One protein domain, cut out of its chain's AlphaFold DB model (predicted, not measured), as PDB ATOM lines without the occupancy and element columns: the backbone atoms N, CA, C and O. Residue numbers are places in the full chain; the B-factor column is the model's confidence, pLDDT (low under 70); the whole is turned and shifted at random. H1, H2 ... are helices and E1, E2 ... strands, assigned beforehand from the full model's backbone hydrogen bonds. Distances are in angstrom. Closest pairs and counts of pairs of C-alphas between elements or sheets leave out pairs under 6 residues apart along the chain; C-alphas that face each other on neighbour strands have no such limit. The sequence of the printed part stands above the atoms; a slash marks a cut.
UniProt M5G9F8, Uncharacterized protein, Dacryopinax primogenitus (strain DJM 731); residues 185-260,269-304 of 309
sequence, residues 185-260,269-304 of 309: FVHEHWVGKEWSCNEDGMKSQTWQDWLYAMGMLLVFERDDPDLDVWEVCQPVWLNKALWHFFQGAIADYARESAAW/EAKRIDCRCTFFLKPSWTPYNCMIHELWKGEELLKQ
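Overview. This is residues 185 to 260 and 269 to 304 of the 309 residues of an uncharacterized protein of Dacryopinax primogenitus (strain DJM 731) (UniProt M5G9F8). A small sheet of three short strands, E1, E2 and E3, lies near the middle of a loose, open arrangement, with the touching helix pair H1 and H2 at one end of the longest axis and the small helix H4 at the other. The long helix H3 slants past the sheet without packing on it, and a long stretch with no named element, residues 274 to 293, leads from the sheet to H4. The printed part has 112 residues, with four named helices and three named strands in the order E1 H1 H2 E2 H3 E3 H4; the sheet order is E1, E2, E3, mixed. The class is mixed, helices and strands, with 49 residues, under half, in named elements. The whole is only just loose, close to compact, with a radius of gyration of the C-alphas of 16.0 A and spans of 47 by 36 by 23 A.

Arrangement. In the sheet, E2, residues 229 to 232, is the inner strand, between the edge strands E1, residues 194 to 196, and E3, residues 271 to 273. E1 and E2 are antiparallel at 147 degrees; N 195 and O 231 are 3.0 A apart, within hydrogen-bond range. E2 and E3 are parallel at 36 degrees; N 230 and O 271 are 2.9 A apart, as are N 273 and O 230. Residues 234 to 235 pair with residues 278 to 279, parallel, in a short pairing outside the named strands. H3, residues 240 to 259, is not on the sheet, with 3 pairs of C-alphas within 10 A, and touches no helix. H1, residues 205 to 213, touches H2, residues 219 to 222; their closest C-alphas, those of Gln 208 and Arg 222, are 5.4 A apart. Neither is on the sheet. H4, residues 294 to 299, is not on the sheet either, and is apart from H1, H2 and H3. In H1, H3 and H4 every O i to N i+4 pair is within hydrogen-bond range; H2 is too short for such a pair.

Along the chain. E2 is 9.5 A long from first to last C-alpha; E1 and E3 are 6.4 A each. E1 begins at C-alpha 194, (-37.769, -28.440, 5.970). H3 measures 29.0 A, from C-alpha 240 at (-49.218, -30.745, -6.701). H1 is 12.0 A, H2 5.2 A and H4 8.9 A, ending at C-alpha 299, (-43.398, -44.497, -14.479).

Size, cuts and confidence. The two C-alphas farthest apart, those of Phe 220 and Leu 302, are 48.0 A apart. Residues 261 to 268 are not printed, and C-alphas 260 and 269 are 14.6 A apart across this cut, in the link from H3 to E3. The link from E3 to H4 is long, with 20 residues. The mean pLDDT of the printed part is 79.0; 22 residues are under 70, among them residues 185 to 193 and 196 to 203.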
ATOM      1  N   PHE A 185     -52.136 -38.377   6.656       53.72
ATOM      2  CA  PHE A 185     -51.607 -37.520   5.579       53.72
ATOM      3  C   PHE A 185     -50.478 -36.569   5.998       53.72
ATOM      4  O   PHE A 185     -49.721 -36.130   5.135       53.72
ATOM      5  N   VAL A 186     -50.335 -36.261   7.289       55.06
ATOM      6  CA  VAL A 186     -49.258 -35.408   7.820       55.06
ATOM      7  C   VAL A 186     -48.271 -36.282   8.600       55.06
ATOM      8  O   VAL A 186     -47.967 -36.027   9.761       55.06
ATOM      9  N   HIS A 187     -47.793 -37.365   7.981       59.53
ATOM     10  CA  HIS A 187     -46.604 -38.048   8.489       59.53
ATOM     11  C   HIS A 187     -45.406 -37.130   8.246       59.53
ATOM     12  O   HIS A 187     -45.279 -36.576   7.157       59.53
ATOM     13  N   GLU A 188     -44.484 -37.016   9.200       58.28
ATOM     14  CA  GLU A 188     -43.233 -36.242   9.069       58.28
ATOM     15  C   GLU A 188     -42.400 -36.568   7.810       58.28
ATOM     16  O   GLU A 188     -41.562 -35.782   7.392       58.28
ATOM     17  N   HIS A 189     -42.634 -37.723   7.178       56.72
ATOM     18  CA  HIS A 189     -41.971 -38.130   5.940       56.72
ATOM     19  C   HIS A 189     -42.709 -37.665   4.675       56.72
ATOM     20  O   HIS A 189     -42.195 -37.827   3.568       56.72
ATOM     21  N   TRP A 190     -43.946 -37.183   4.814       61.38
ATOM     22  CA  TRP A 190     -44.834 -36.757   3.725       61.38
ATOM     23  C   TRP A 190     -44.981 -35.240   3.683       61.38
ATOM     24  O   TRP A 190     -45.120 -34.668   2.600       61.38
ATOM     25  N   VAL A 191     -44.912 -34.592   4.847       63.88
ATOM     26  CA  VAL A 191     -44.599 -33.167   4.915       63.88
ATOM     27  C   VAL A 191     -43.177 -33.029   4.391       63.88
ATOM     28  O   VAL A 191     -42.301 -33.783   4.805       63.88
ATOM     29  N   GLY A 192     -42.962 -32.170   3.399       61.47
ATOM     30  CA  GLY A 192     -41.640 -31.999   2.807       61.47
ATOM     31  C   GLY A 192     -40.575 -31.811   3.881       61.47
ATOM     32  O   GLY A 192     -40.863 -31.268   4.946       61.47
ATOM     33  N   LYS A 193     -39.347 -32.266   3.627       67.00
ATOM     34  CA  LYS A 193     -38.270 -31.924   4.553       67.00
ATOM     35  C   LYS A 193     -38.129 -30.403   4.566       67.00
ATOM     36  O   LYS A 193     -37.961 -29.802   3.505       67.00
ATOM     37  N   GLU A 194     -38.194 -29.816   5.754       70.88
ATOM     38  CA  GLU A 194     -37.769 -28.440   5.970       70.88
ATOM     39  C   GLU A 194     -36.248 -28.483   6.101       70.88
ATOM     40  O   GLU A 194     -35.718 -29.153   6.986       70.88
ATOM     41  N   TRP A 195     -35.544 -27.858   5.162       71.19
ATOM     42  CA  TRP A 195     -34.092 -27.727   5.240       71.19
ATOM     43  C   TRP A 195     -33.820 -26.304   5.672       71.19
ATOM     44  O   TRP A 195     -34.138 -25.346   4.959       71.19
ATOM     45  N   SER A 196     -33.251 -26.147   6.859       64.44
ATOM     46  CA  SER A 196     -32.607 -24.898   7.193       64.44
ATOM     47  C   SER A 196     -31.279 -24.913   6.447       64.44
ATOM     48  O   SER A 196     -30.353 -25.640   6.792       64.44
ATOM     49  N   CYS A 197     -31.153 -24.101   5.399       64.88
ATOM     50  CA  CYS A 197     -29.909 -23.958   4.628       64.88
ATOM     51  C   CYS A 197     -28.721 -23.414   5.468       64.88
ATOM     52  O   CYS A 197     -27.696 -23.005   4.924       64.88
ATOM     53  N   ASN A 198     -28.866 -23.358   6.798       60.97
ATOM     54  CA  ASN A 198     -27.841 -23.024   7.778       60.97
ATOM     55  C   ASN A 198     -26.990 -24.228   8.212       60.97
ATOM     56  O   ASN A 198     -25.874 -23.984   8.663       60.97
ATOM     57  N   GLU A 199     -27.465 -25.476   8.093       58.97
ATOM     58  CA  GLU A 199     -26.745 -26.645   8.634       58.97
ATOM     59  C   GLU A 199     -25.428 -26.881   7.884       58.97
ATOM     60  O   GLU A 199     -24.414 -27.225   8.486       58.97
ATOM     61  N   ASP A 200     -25.406 -26.539   6.595       64.44
ATOM     62  CA  ASP A 200     -24.227 -26.647   5.734       64.44
ATOM     63  C   ASP A 200     -23.368 -25.362   5.738       64.44
ATOM     64  O   ASP A 200     -22.416 -25.236   4.965       64.44
ATOM     65  N   GLY A 201     -23.734 -24.352   6.541       63.84
ATOM     66  CA  GLY A 201     -23.124 -23.014   6.508       63.84
ATOM     67  C   GLY A 201     -23.423 -22.220   5.225       63.84
ATOM     68  O   GLY A 201     -22.775 -21.209   4.956       63.84
ATOM     69  N   MET A 202     -24.399 -22.663   4.422       59.84
ATOM     70  CA  MET A 202     -24.672 -22.161   3.069       59.84
ATOM     71  C   MET A 202     -25.736 -21.056   2.975       59.84
ATOM     72  O   MET A 202     -26.121 -20.694   1.858       59.84
ATOM     73  N   LYS A 203     -26.126 -20.408   4.089       69.31
ATOM     74  CA  LYS A 203     -26.799 -19.084   4.088       69.31
ATOM     75  C   LYS A 203     -25.847 -17.978   3.592       69.31
ATOM     76  O   LYS A 203     -25.640 -16.951   4.226       69.31
ATOM     77  N   SER A 204     -25.202 -18.221   2.461       82.56
ATOM     78  CA  SER A 204     -24.357 -17.270   1.765       82.56
ATOM     79  C   SER A 204     -25.214 -16.112   1.264       82.56
ATOM     80  O   SER A 204     -26.359 -16.314   0.850       82.56
ATOM     81  N   GLN A 205     -24.639 -14.910   1.222       85.06
ATOM     82  CA  GLN A 205     -25.283 -13.749   0.602       85.06
ATOM     83  C   GLN A 205     -25.782 -14.079  -0.814       85.06
ATOM     84  O   GLN A 205     -26.873 -13.683  -1.201       85.06
ATOM     85  N   THR A 206     -25.043 -14.915  -1.552       87.06
ATOM     86  CA  THR A 206     -25.432 -15.401  -2.881       87.06
ATOM     87  C   THR A 206     -26.757 -16.164  -2.905       87.06
ATOM     88  O   THR A 206     -27.506 -16.040  -3.872       87.06
ATOM     89  N   TRP A 207     -27.077 -16.938  -1.864       85.94
ATOM     90  CA  TRP A 207     -28.358 -17.644  -1.764       85.94
ATOM     91  C   TRP A 207     -29.508 -16.686  -1.429       85.94
ATOM     92  O   TRP A 207     -30.559 -16.740  -2.068       85.94
ATOM     93  N   GLN A 208     -29.299 -15.752  -0.495       87.81
ATOM     94  CA  GLN A 208     -30.288 -14.713  -0.175       87.81
ATOM     95  C   GLN A 208     -30.556 -13.792  -1.376       87.81
ATOM     96  O   GLN A 208     -31.712 -13.495  -1.683       87.81
ATOM     97  N   ASP A 209     -29.512 -13.394  -2.104       89.94
ATOM     98  CA  ASP A 209     -29.610 -12.602  -3.332       89.94
ATOM     99  C   ASP A 209     -30.396 -13.346  -4.416       89.94
ATOM    100  O   ASP A 209     -31.206 -12.738  -5.119       89.94
ATOM    101  N   TRP A 210     -30.200 -14.663  -4.535       89.38
ATOM    102  CA  TRP A 210     -30.964 -15.500  -5.456       89.38
ATOM    103  C   TRP A 210     -32.452 -15.550  -5.083       89.38
ATOM    104  O   TRP A 210     -33.306 -15.317  -5.942       89.38
ATOM    105  N   LEU A 211     -32.781 -15.764  -3.806       89.94
ATOM    106  CA  LEU A 211     -34.168 -15.732  -3.327       89.94
ATOM    107  C   LEU A 211     -34.828 -14.362  -3.533       89.94
ATOM    108  O   LEU A 211     -35.998 -14.281  -3.917       89.94
ATOM    109  N   TYR A 212     -34.080 -13.280  -3.315       93.25
ATOM    110  CA  TYR A 212     -34.528 -11.919  -3.598       93.25
ATOM    111  C   TYR A 212     -34.781 -11.702  -5.094       93.25
ATOM    112  O   TYR A 212     -35.833 -11.189  -5.473       93.25
ATOM    113  N   ALA A 213     -33.870 -12.149  -5.964       93.25
ATOM    114  CA  ALA A 213     -34.035 -12.059  -7.415       93.25
ATOM    115  C   ALA A 213     -35.266 -12.835  -7.916       93.25
ATOM    116  O   ALA A 213     -35.915 -12.417  -8.875       93.25
ATOM    117  N   MET A 214     -35.624 -13.927  -7.235       90.25
ATOM    118  CA  MET A 214     -36.845 -14.703  -7.481       90.25
ATOM    119  C   MET A 214     -38.119 -14.052  -6.909       90.25
ATOM    120  O   MET A 214     -39.216 -14.567  -7.131       90.25
ATOM    121  N   GLY A 215     -37.999 -12.939  -6.179       92.06
ATOM    122  CA  GLY A 215     -39.114 -12.235  -5.538       92.06
ATOM    123  C   GLY A 215     -39.667 -12.936  -4.295       92.06
ATOM    124  O   GLY A 215     -40.788 -12.648  -3.881       92.06
ATOM    125  N   MET A 216     -38.915 -13.877  -3.715       90.06
ATOM    126  CA  MET A 216     -39.324 -14.636  -2.526       90.06
ATOM    127  C   MET A 216     -38.956 -13.920  -1.219       90.06
ATOM    128  O   MET A 216     -39.613 -14.117  -0.193       90.06
ATOM    129  N   LEU A 217     -37.932 -13.063  -1.270       92.25
ATOM    130  CA  LEU A 217     -37.530 -12.170  -0.188       92.25
ATOM    131  C   LEU A 217     -37.726 -10.706  -0.588       92.25
ATOM    132  O   LEU A 217     -37.592 -10.336  -1.753       92.25
ATOM    133  N   LEU A 218     -38.017  -9.868   0.400       93.44
ATOM    134  CA  LEU A 218     -37.987  -8.412   0.306       93.44
ATOM    135  C   LEU A 218     -36.558  -7.904   0.543       93.44
ATOM    136  O   LEU A 218     -35.732  -8.604   1.119       93.44
ATOM    137  N   VAL A 219     -36.270  -6.662   0.132       94.62
ATOM    138  CA  VAL A 219     -34.921  -6.066   0.262       94.62
ATOM    139  C   VAL A 219     -34.411  -6.136   1.703       94.62
ATOM    140  O   VAL A 219     -33.290  -6.563   1.936       94.62
ATOM    141  N   PHE A 220     -35.250  -5.763   2.673       94.06
ATOM    142  CA  PHE A 220     -34.847  -5.760   4.080       94.06
ATOM    143  C   PHE A 220     -34.693  -7.169   4.665       94.06
ATOM    144  O   PHE A 220     -33.939  -7.335   5.609       94.06
ATOM    145  N   GLU A 221     -35.398  -8.168   4.122       92.31
ATOM    146  CA  GLU A 221     -35.260  -9.567   4.544       92.31
ATOM    147  C   GLU A 221     -33.971 -10.173   3.981       92.31
ATOM    148  O   GLU A 221     -33.282 -10.918   4.664       92.31
ATOM    149  N   ARG A 222     -33.622  -9.832   2.735       92.19
ATOM    150  CA  ARG A 222     -32.367 -10.252   2.098       92.19
ATOM    151  C   ARG A 222     -31.144  -9.766   2.876       92.19
ATOM    152  O   ARG A 222     -30.160 -10.484   2.946       92.19
ATOM    153  N   ASP A 223     -31.210  -8.553   3.416       90.81
ATOM    154  CA  ASP A 223     -30.096  -7.921   4.128       90.81
ATOM    155  C   ASP A 223     -30.083  -8.245   5.638       90.81
ATOM    156  O   ASP A 223     -29.224  -7.737   6.360       90.81
ATOM    157  N   ASP A 224     -31.022  -9.065   6.129       88.56
ATOM    158  CA  ASP A 224     -31.104  -9.480   7.531       88.56
ATOM    159  C   ASP A 224     -30.263 -10.757   7.770       88.56
ATOM    160  O   ASP A 224     -30.641 -11.845   7.317       88.56
ATOM    161  N   PRO A 225     -29.118 -10.660   8.478       84.69
ATOM    162  CA  PRO A 225     -28.254 -11.810   8.741       84.69
ATOM    163  C   PRO A 225     -28.882 -12.819   9.712       84.69
ATOM    164  O   PRO A 225     -28.477 -13.984   9.722       84.69
ATOM    165  N   ASP A 226     -29.869 -12.394  10.500       85.62
ATOM    166  CA  ASP A 226     -30.550 -13.217  11.496       85.62
ATOM    167  C   ASP A 226     -31.862 -13.810  10.954       85.62
ATOM    168  O   ASP A 226     -32.576 -14.507  11.681       85.62
ATOM    169  N   LEU A 227     -32.187 -13.579   9.673       84.81
ATOM    170  CA  LEU A 227     -33.393 -14.125   9.067       84.81
ATOM    171  C   LEU A 227     -33.348 -15.656   9.075       84.81
ATOM    172  O   LEU A 227     -32.507 -16.311   8.436       84.81
ATOM    173  N   ASP A 228     -34.319 -16.248   9.768       82.88
ATOM    174  CA  ASP A 228     -34.520 -17.681   9.712       82.88
ATOM    175  C   ASP A 228     -35.442 -18.046   8.551       82.88
ATOM    176  O   ASP A 228     -36.610 -17.656   8.517       82.88
ATOM    177  N   VAL A 229     -34.888 -18.769   7.580       82.81
ATOM    178  CA  VAL A 229     -35.576 -19.183   6.359       82.81
ATOM    179  C   VAL A 229     -35.483 -20.694   6.252       82.81
ATOM    180  O   VAL A 229     -34.386 -21.251   6.296       82.81
ATOM    181  N   TRP A 230     -36.634 -21.327   6.070       83.12
ATOM    182  CA  TRP A 230     -36.751 -22.757   5.833       83.12
ATOM    183  C   TRP A 230     -37.155 -22.990   4.392       83.12
ATOM    184  O   TRP A 230     -38.170 -22.468   3.920       83.12
ATOM    185  N   GLU A 231     -36.361 -23.787   3.696       83.56
ATOM    186  CA  GLU A 231     -36.733 -24.272   2.382       83.56
ATOM    187  C   GLU A 231     -37.697 -25.446   2.536       83.56
ATOM    188  O   GLU A 231     -37.414 -26.417   3.242       83.56
ATOM    189  N   VAL A 232     -38.848 -25.350   1.873       85.25
ATOM    190  CA  VAL A 232     -39.848 -26.412   1.856       85.25
ATOM    191  C   VAL A 232     -39.787 -27.109   0.500       85.25
ATOM    192  O   VAL A 232     -40.214 -26.558  -0.513       85.25
ATOM    193  N   CYS A 233     -39.272 -28.338   0.483       84.38
ATOM    194  CA  CYS A 233     -39.145 -29.133  -0.740       84.38
ATOM    195  C   CYS A 233     -40.393 -29.992  -0.981       84.38
ATOM    196  O   CYS A 233     -40.852 -30.688  -0.076       84.38
ATOM    197  N   GLN A 234     -40.910 -30.022  -2.213       87.25
ATOM    198  CA  GLN A 234     -42.041 -30.881  -2.589       87.25
ATOM    199  C   GLN A 234     -41.561 -32.319  -2.878       87.25
ATOM    200  O   GLN A 234     -40.604 -32.503  -3.634       87.25
ATOM    201  N   PRO A 235     -42.218 -33.379  -2.373       87.12
ATOM    202  CA  PRO A 235     -41.880 -34.734  -2.800       87.12
ATOM    203  C   PRO A 235     -42.222 -34.921  -4.285       87.12
ATOM    204  O   PRO A 235     -43.345 -34.626  -4.696       87.12
ATOM    205  N   VAL A 236     -41.297 -35.457  -5.094       88.31
ATOM    206  CA  VAL A 236     -41.511 -35.661  -6.553       88.31
ATOM    207  C   VAL A 236     -42.744 -36.508  -6.877       88.31
ATOM    208  O   VAL A 236     -43.351 -36.368  -7.936       88.31
ATOM    209  N   TRP A 237     -43.103 -37.408  -5.963       87.94
ATOM    210  CA  TRP A 237     -44.230 -38.316  -6.112       87.94
ATOM    211  C   TRP A 237     -45.550 -37.691  -5.672       87.94
ATOM    212  O   TRP A 237     -46.592 -38.252  -5.992       87.94
ATOM    213  N   LEU A 238     -45.547 -36.568  -4.949       87.75
ATOM    214  CA  LEU A 238     -46.752 -35.992  -4.361       87.75
ATOM    215  C   LEU A 238     -47.507 -35.128  -5.378       87.75
ATOM    216  O   LEU A 238     -46.943 -34.258  -6.045       87.75
ATOM    217  N   ASN A 239     -48.819 -35.326  -5.457       88.94
ATOM    218  CA  ASN A 239     -49.720 -34.529  -6.271       88.94
ATOM    219  C   ASN A 239     -49.616 -33.040  -5.894       88.94
ATOM    220  O   ASN A 239     -49.729 -32.665  -4.728       88.94
ATOM    221  N   LYS A 240     -49.449 -32.180  -6.901       88.06
ATOM    222  CA  LYS A 240     -49.218 -30.745  -6.701       88.06
ATOM    223  C   LYS A 240     -50.383 -30.020  -6.019       88.06
ATOM    224  O   LYS A 240     -50.154 -29.135  -5.202       88.06
ATOM    225  N   ALA A 241     -51.628 -30.391  -6.319       84.31
ATOM    226  CA  ALA A 241     -52.787 -29.786  -5.661       84.31
ATOM    227  C   ALA A 241     -52.811 -30.130  -4.165       84.31
ATOM    228  O   ALA A 241     -53.082 -29.267  -3.332       84.31
ATOM    229  N   LEU A 242     -52.457 -31.372  -3.826       83.06
ATOM    230  CA  LEU A 242     -52.359 -31.817  -2.440       83.06
ATOM    231  C   LEU A 242     -51.177 -31.166  -1.704       83.06
ATOM    232  O   LEU A 242     -51.314 -30.792  -0.544       83.06
ATOM    233  N   TRP A 243     -50.046 -30.963  -2.385       86.69
ATOM    234  CA  TRP A 243     -48.916 -30.208  -1.838       86.69
ATOM    235  C   TRP A 243     -49.316 -28.796  -1.405       86.69
ATOM    236  O   TRP A 243     -49.064 -28.394  -0.270       86.69
ATOM    237  N   HIS A 244     -50.004 -28.060  -2.279       83.81
ATOM    238  CA  HIS A 244     -50.486 -26.717  -1.954       83.81
ATOM    239  C   HIS A 244     -51.490 -26.721  -0.798       83.81
ATOM    240  O   HIS A 244     -51.451 -25.829   0.049       83.81
ATOM    241  N   PHE A 245     -52.351 -27.739  -0.727       82.75
ATOM    242  CA  PHE A 245     -53.233 -27.929   0.419       82.75
ATOM    243  C   PHE A 245     -52.439 -28.100   1.726       82.75
ATOM    244  O   PHE A 245     -52.751 -27.430   2.711       82.75
ATOM    245  N   PHE A 246     -51.387 -28.928   1.739       81.25
ATOM    246  CA  PHE A 246     -50.543 -29.091   2.927       81.25
ATOM    247  C   PHE A 246     -49.849 -27.800   3.338       81.25
ATOM    248  O   PHE A 246     -49.853 -27.476   4.523       81.25
ATOM    249  N   GLN A 247     -49.312 -27.033   2.388       82.50
ATOM    250  CA  GLN A 247     -48.699 -25.745   2.715       82.50
ATOM    251  C   GLN A 247     -49.699 -24.775   3.357       82.50
ATOM    252  O   GLN A 247     -49.363 -24.118   4.341       82.50
ATOM    253  N   GLY A 248     -50.943 -24.741   2.866       80.50
ATOM    254  CA  GLY A 248     -52.022 -23.976   3.496       80.50
ATOM    255  C   GLY A 248     -52.312 -24.446   4.922       80.50
ATOM    256  O   GLY A 248     -52.320 -23.639   5.846       80.50
ATOM    257  N   ALA A 249     -52.460 -25.757   5.126       77.25
ATOM    258  CA  ALA A 249     -52.745 -26.330   6.440       77.25
ATOM    259  C   ALA A 249     -51.623 -26.082   7.468       77.25
ATOM    260  O   ALA A 249     -51.906 -25.824   8.639       77.25
ATOM    261  N   ILE A 250     -50.356 -26.134   7.043       77.00
ATOM    262  CA  ILE A 250     -49.195 -25.815   7.891       77.00
ATOM    263  C   ILE A 250     -49.211 -24.336   8.277       77.00
ATOM    264  O   ILE A 250     -49.026 -24.005   9.448       77.00
ATOM    265  N   ALA A 251     -49.475 -23.445   7.317       76.88
ATOM    266  CA  ALA A 251     -49.574 -22.013   7.577       76.88
ATOM    267  C   ALA A 251     -50.736 -21.681   8.529       76.88
ATOM    268  O   ALA A 251     -50.573 -20.884   9.453       76.88
ATOM    269  N   ASP A 252     -51.896 -22.314   8.353       74.19
ATOM    270  CA  ASP A 252     -53.049 -22.173   9.248       74.19
ATOM    271  C   ASP A 252     -52.703 -22.614  10.669       74.19
ATOM    272  O   ASP A 252     -52.937 -21.876  11.627       74.19
ATOM    273  N   TYR A 253     -52.062 -23.775  10.802       73.50
ATOM    274  CA  TYR A 253     -51.623 -24.292  12.090       73.50
ATOM    275  C   TYR A 253     -50.609 -23.372  12.786       73.50
ATOM    276  O   TYR A 253     -50.707 -23.156  13.998       73.50
ATOM    277  N   ALA A 254     -49.658 -22.803  12.039       72.81
ATOM    278  CA  ALA A 254     -48.697 -21.841  12.573       72.81
ATOM    279  C   ALA A 254     -49.406 -20.586  13.115       72.81
ATOM    280  O   ALA A 254     -49.162 -20.185  14.257       72.81
ATOM    281  N   ARG A 255     -50.365 -20.033  12.355       75.44
ATOM    282  CA  ARG A 255     -51.177 -18.874  12.774       75.44
ATOM    283  C   ARG A 255     -52.018 -19.163  14.017       75.44
ATOM    284  O   ARG A 255     -52.056 -18.349  14.938       75.44
ATOM    285  N   GLU A 256     -52.679 -20.318  14.065       74.31
ATOM    286  CA  GLU A 256     -53.463 -20.746  15.231       74.31
ATOM    287  C   GLU A 256     -52.584 -20.919  16.475       74.31
ATOM    288  O   GLU A 256     -52.951 -20.487  17.571       74.31
ATOM    289  N   SER A 257     -51.401 -21.511  16.304       69.25
ATOM    290  CA  SER A 257     -50.445 -21.721  17.394       69.25
ATOM    291  C   SER A 257     -49.951 -20.394  17.975       69.25
ATOM    292  O   SER A 257     -49.897 -20.251  19.199       69.25
ATOM    293  N   ALA A 258     -49.681 -19.400  17.118       71.88
ATOM    294  CA  ALA A 258     -49.329 -18.045  17.538       71.88
ATOM    295  C   ALA A 258     -50.468 -17.362  18.320       71.88
ATOM    296  O   ALA A 258     -50.229 -16.745  19.361       71.88
ATOM    297  N   ALA A 259     -51.722 -17.525  17.880       76.62
ATOM    298  CA  ALA A 259     -52.892 -16.935  18.536       76.62
ATOM    299  C   ALA A 259     -53.152 -17.490  19.950       76.62
ATOM    300  O   ALA A 259     -53.700 -16.790  20.802       76.62
ATOM    301  N   TRP A 260     -52.756 -18.736  20.230       73.25
ATOM    302  CA  TRP A 260     -52.990 -19.378  21.530       73.25
ATOM    303  C   TRP A 260     -51.949 -19.049  22.603       73.25
ATOM    304  O   TRP A 260     -52.032 -19.591  23.706       73.25
ATOM    305  N   GLU A 269     -40.632 -16.297  13.683       67.19
ATOM    306  CA  GLU A 269     -41.559 -16.977  12.797       67.19
ATOM    307  C   GLU A 269     -40.791 -17.258  11.511       67.19
ATOM    308  O   GLU A 269     -40.624 -16.388  10.658       67.19
ATOM    309  N   ALA A 270     -40.178 -18.436  11.461       78.62
ATOM    310  CA  ALA A 270     -39.188 -18.721  10.456       78.62
ATOM    311  C   ALA A 270     -39.891 -18.770   9.100       78.62
ATOM    312  O   ALA A 270     -40.915 -19.449   8.924       78.62
ATOM    313  N   LYS A 271     -39.380 -17.987   8.152       85.19
ATOM    314  CA  LYS A 271     -40.020 -17.790   6.859       85.19
ATOM    315  C   LYS A 271     -39.858 -19.058   6.037       85.19
ATOM    316  O   LYS A 271     -38.750 -19.451   5.693       85.19
ATOM    317  N   ARG A 272     -40.971 -19.700   5.701       85.38
ATOM    318  CA  ARG A 272     -40.984 -20.885   4.841       85.38
ATOM    319  C   ARG A 272     -41.084 -20.464   3.383       85.38
ATOM    320  O   ARG A 272     -41.996 -19.720   3.025       85.38
ATOM    321  N   ILE A 273     -40.161 -20.934   2.552       85.31
ATOM    322  CA  ILE A 273     -40.101 -20.609   1.126       85.31
ATOM    323  C   ILE A 273     -40.107 -21.902   0.311       85.31
ATOM    324  O   ILE A 273     -39.279 -22.787   0.511       85.31
ATOM    325  N   ASP A 274     -41.040 -21.994  -0.635       83.81
ATOM    326  CA  ASP A 274     -41.049 -23.051  -1.647       83.81
ATOM    327  C   ASP A 274     -40.104 -22.654  -2.791       83.81
ATOM    328  O   ASP A 274     -40.468 -21.895  -3.695       83.81
ATOM    329  N   CYS A 275     -38.874 -23.171  -2.754       80.56
ATOM    330  CA  CYS A 275     -37.871 -22.947  -3.800       80.56
ATOM    331  C   CYS A 275     -38.142 -23.767  -5.073       80.56
ATOM    332  O   CYS A 275     -37.325 -23.774  -5.994       80.56
ATOM    333  N   ARG A 276     -39.288 -24.464  -5.152       81.56
ATOM    334  CA  ARG A 276     -39.643 -25.450  -6.188       81.56
ATOM    335  C   ARG A 276     -38.654 -26.604  -6.289       81.56
ATOM    336  O   ARG A 276     -38.645 -27.332  -7.283       81.56
ATOM    337  N   CYS A 277     -37.835 -26.775  -5.261       77.50
ATOM    338  CA  CYS A 277     -36.978 -27.926  -5.130       77.50
ATOM    339  C   CYS A 277     -37.849 -29.144  -4.867       77.50
ATOM    340  O   CYS A 277     -38.828 -29.110  -4.115       77.50
ATOM    341  N   THR A 278     -37.491 -30.227  -5.540       80.81
ATOM    342  CA  THR A 278     -38.152 -31.504  -5.340       80.81
ATOM    343  C   THR A 278     -37.179 -32.471  -4.705       80.81
ATOM    344  O   THR A 278     -35.981 -32.431  -4.981       80.81
ATOM    345  N   PHE A 279     -37.684 -33.332  -3.829       80.62
ATOM    346  CA  PHE A 279     -36.865 -34.347  -3.182       80.62
ATOM    347  C   PHE A 279     -37.397 -35.747  -3.486       80.62
ATOM    348  O   PHE A 279     -38.603 -35.980  -3.593       80.62
ATOM    349  N   PHE A 280     -36.467 -36.687  -3.650       80.81
ATOM    350  CA  PHE A 280     -36.738 -38.060  -4.088       80.81
ATOM    351  C   PHE A 280     -36.974 -39.032  -2.923       80.81
ATOM    352  O   PHE A 280     -36.918 -40.248  -3.116       80.81
ATOM    353  N   LEU A 281     -37.214 -38.528  -1.707       77.31
ATOM    354  CA  LEU A 281     -37.450 -39.405  -0.566       77.31
ATOM    355  C   LEU A 281     -38.749 -40.176  -0.784       77.31
ATOM    356  O   LEU A 281     -39.822 -39.605  -1.006       77.31
ATOM    357  N   LYS A 282     -38.624 -41.495  -0.714       75.44
ATOM    358  CA  LYS A 282     -39.762 -42.394  -0.794       75.44
ATOM    359  C   LYS A 282     -40.478 -42.406   0.552       75.44
ATOM    360  O   LYS A 282     -39.805 -42.423   1.585       75.44
ATOM    361  N   PRO A 283     -41.816 -42.418   0.561       74.19
ATOM    362  CA  PRO A 283     -42.539 -42.621   1.798       74.19
ATOM    363  C   PRO A 283     -42.271 -44.046   2.300       74.19
ATOM    364  O   PRO A 283     -42.226 -44.992   1.513       74.19
ATOM    365  N   SER A 284     -42.110 -44.201   3.614       67.25
ATOM    366  CA  SER A 284     -41.922 -45.510   4.261       67.25
ATOM    367  C   SER A 284     -43.172 -46.404   4.181       67.25
ATOM    368  O   SER A 284     -43.091 -47.602   4.424       67.25
ATOM    369  N   TRP A 285     -44.320 -45.816   3.829       68.00
ATOM    370  CA  TRP A 285     -45.631 -46.453   3.708       68.00
ATOM    371  C   TRP A 285     -46.232 -46.148   2.336       68.00
ATOM    372  O   TRP A 285     -45.983 -45.073   1.792       68.00
ATOM    373  N   THR A 286     -47.068 -47.050   1.810       74.50
ATOM    374  CA  THR A 286     -47.793 -46.826   0.547       74.50
ATOM    375  C   THR A 286     -48.692 -45.583   0.661       74.50
ATOM    376  O   THR A 286     -49.671 -45.628   1.410       74.50
ATOM    377  N   PRO A 287     -48.426 -44.482  -0.069       76.44
ATOM    378  CA  PRO A 287     -49.321 -43.339  -0.123       76.44
ATOM    379  C   PRO A 287     -50.615 -43.710  -0.854       76.44
ATOM    380  O   PRO A 287     -50.647 -44.592  -1.718       76.44
ATOM    381  N   TYR A 288     -51.703 -43.004  -0.544       77.31
ATOM    382  CA  TYR A 288     -52.969 -43.205  -1.245       77.31
ATOM    383  C   TYR A 288     -52.837 -42.853  -2.730       77.31
ATOM    384  O   TYR A 288     -52.138 -41.914  -3.104       77.31
ATOM    385  N   ASN A 289     -53.587 -43.547  -3.590       75.31
ATOM    386  CA  ASN A 289     -53.565 -43.302  -5.039       75.31
ATOM    387  C   ASN A 289     -53.855 -41.843  -5.425       75.31
ATOM    388  O   ASN A 289     -53.343 -41.379  -6.439       75.31
ATOM    389  N   CYS A 290     -54.671 -41.129  -4.646       78.06
ATOM    390  CA  CYS A 290     -54.970 -39.713  -4.871       78.06
ATOM    391  C   CYS A 290     -53.819 -38.771  -4.481       78.06
ATOM    392  O   CYS A 290     -53.808 -37.616  -4.900       78.06
ATOM    393  N   MET A 291     -52.851 -39.247  -3.692       81.56
ATOM    394  CA  MET A 291     -51.667 -38.483  -3.300       81.56
ATOM    395  C   MET A 291     -50.570 -38.538  -4.350       81.56
ATOM    396  O   MET A 291     -49.700 -37.679  -4.341       81.56
ATOM    397  N   ILE A 292     -50.571 -39.543  -5.223       84.75
ATOM    398  CA  ILE A 292     -49.478 -39.762  -6.164       84.75
ATOM    399  C   ILE A 292     -49.683 -38.883  -7.407       84.75
ATOM    400  O   ILE A 292     -50.770 -38.825  -7.980       84.75
ATOM    401  N   HIS A 293     -48.630 -38.199  -7.843       88.50
ATOM    402  CA  HIS A 293     -48.592 -37.451  -9.093       88.50
ATOM    403  C   HIS A 293     -48.765 -38.397 -10.293       88.50
ATOM    404  O   HIS A 293     -48.084 -39.418 -10.374       88.50
ATOM    405  N   GLU A 294     -49.626 -38.054 -11.259       84.75
ATOM    406  CA  GLU A 294     -50.006 -38.957 -12.366       84.75
ATOM    407  C   GLU A 294     -48.808 -39.478 -13.180       84.75
ATOM    408  O   GLU A 294     -48.752 -40.662 -13.504       84.75
ATOM    409  N   LEU A 295     -47.803 -38.633 -13.447       85.81
ATOM    410  CA  LEU A 295     -46.575 -39.078 -14.129       85.81
ATOM    411  C   LEU A 295     -45.804 -40.120 -13.305       85.81
ATOM    412  O   LEU A 295     -45.412 -41.165 -13.816       85.81
ATOM    413  N   TRP A 296     -45.660 -39.878 -12.000       86.06
ATOM    414  CA  TRP A 296     -44.947 -40.783 -11.100       86.06
ATOM    415  C   TRP A 296     -45.688 -42.117 -10.952       86.06
ATOM    416  O   TRP A 296     -45.082 -43.187 -10.905       86.06
ATOM    417  N   LYS A 297     -47.023 -42.063 -10.951       82.62
ATOM    418  CA  LYS A 297     -47.903 -43.232 -10.935       82.62
ATOM    419  C   LYS A 297     -47.694 -44.138 -12.153       82.62
ATOM    420  O   LYS A 297     -47.749 -45.355 -12.005       82.62
ATOM    421  N   GLY A 298     -47.465 -43.566 -13.335       81.31
ATOM    422  CA  GLY A 298     -47.230 -44.330 -14.566       81.31
ATOM    423  C   GLY A 298     -45.817 -44.907 -14.677       81.31
ATOM    424  O   GLY A 298     -45.649 -46.025 -15.159       81.31
ATOM    425  N   GLU A 299     -44.807 -44.164 -14.225       85.19
ATOM    426  CA  GLU A 299     -43.398 -44.497 -14.479       85.19
ATOM    427  C   GLU A 299     -42.717 -45.241 -13.326       85.19
ATOM    428  O   GLU A 299     -41.908 -46.139 -13.560       85.19
ATOM    429  N   GLU A 300     -43.028 -44.877 -12.082       78.94
ATOM    430  CA  GLU A 300     -42.259 -45.292 -10.905       78.94
ATOM    431  C   GLU A 300     -43.035 -46.229  -9.982       78.94
ATOM    432  O   GLU A 300     -42.437 -47.129  -9.393       78.94
ATOM    433  N   LEU A 301     -44.363 -46.099  -9.898       73.81
ATOM    434  CA  LEU A 301     -45.180 -46.959  -9.031       73.81
ATOM    435  C   LEU A 301     -45.092 -48.442  -9.433       73.81
ATOM    436  O   LEU A 301     -45.002 -49.311  -8.572       73.81
ATOM    437  N   LEU A 302     -45.052 -48.737 -10.737       71.94
ATOM    438  CA  LEU A 302     -44.931 -50.109 -11.253       71.94
ATOM    439  C   LEU A 302     -43.563 -50.745 -10.974       71.94
ATOM    440  O   LEU A 302     -43.447 -51.968 -10.961       71.94
ATOM    441  N   LYS A 303     -42.526 -49.930 -10.742       79.25
ATOM    442  CA  LYS A 303     -41.176 -50.405 -10.413       79.25
ATOM    443  C   LYS A 303     -41.041 -50.787  -8.935       79.25
ATOM    444  O   LYS A 303     -40.028 -51.366  -8.556       79.25
ATOM    445  N   GLN A 304     -42.028 -50.461  -8.096       67.12
ATOM    446  CA  GLN A 304     -41.975 -50.656  -6.646       67.12
ATOM    447  C   GLN A 304     -42.900 -51.797  -6.219       67.12
ATOM    448  O   GLN A 304     -44.004 -51.582  -5.732       67.12
TER     449      GLN A 304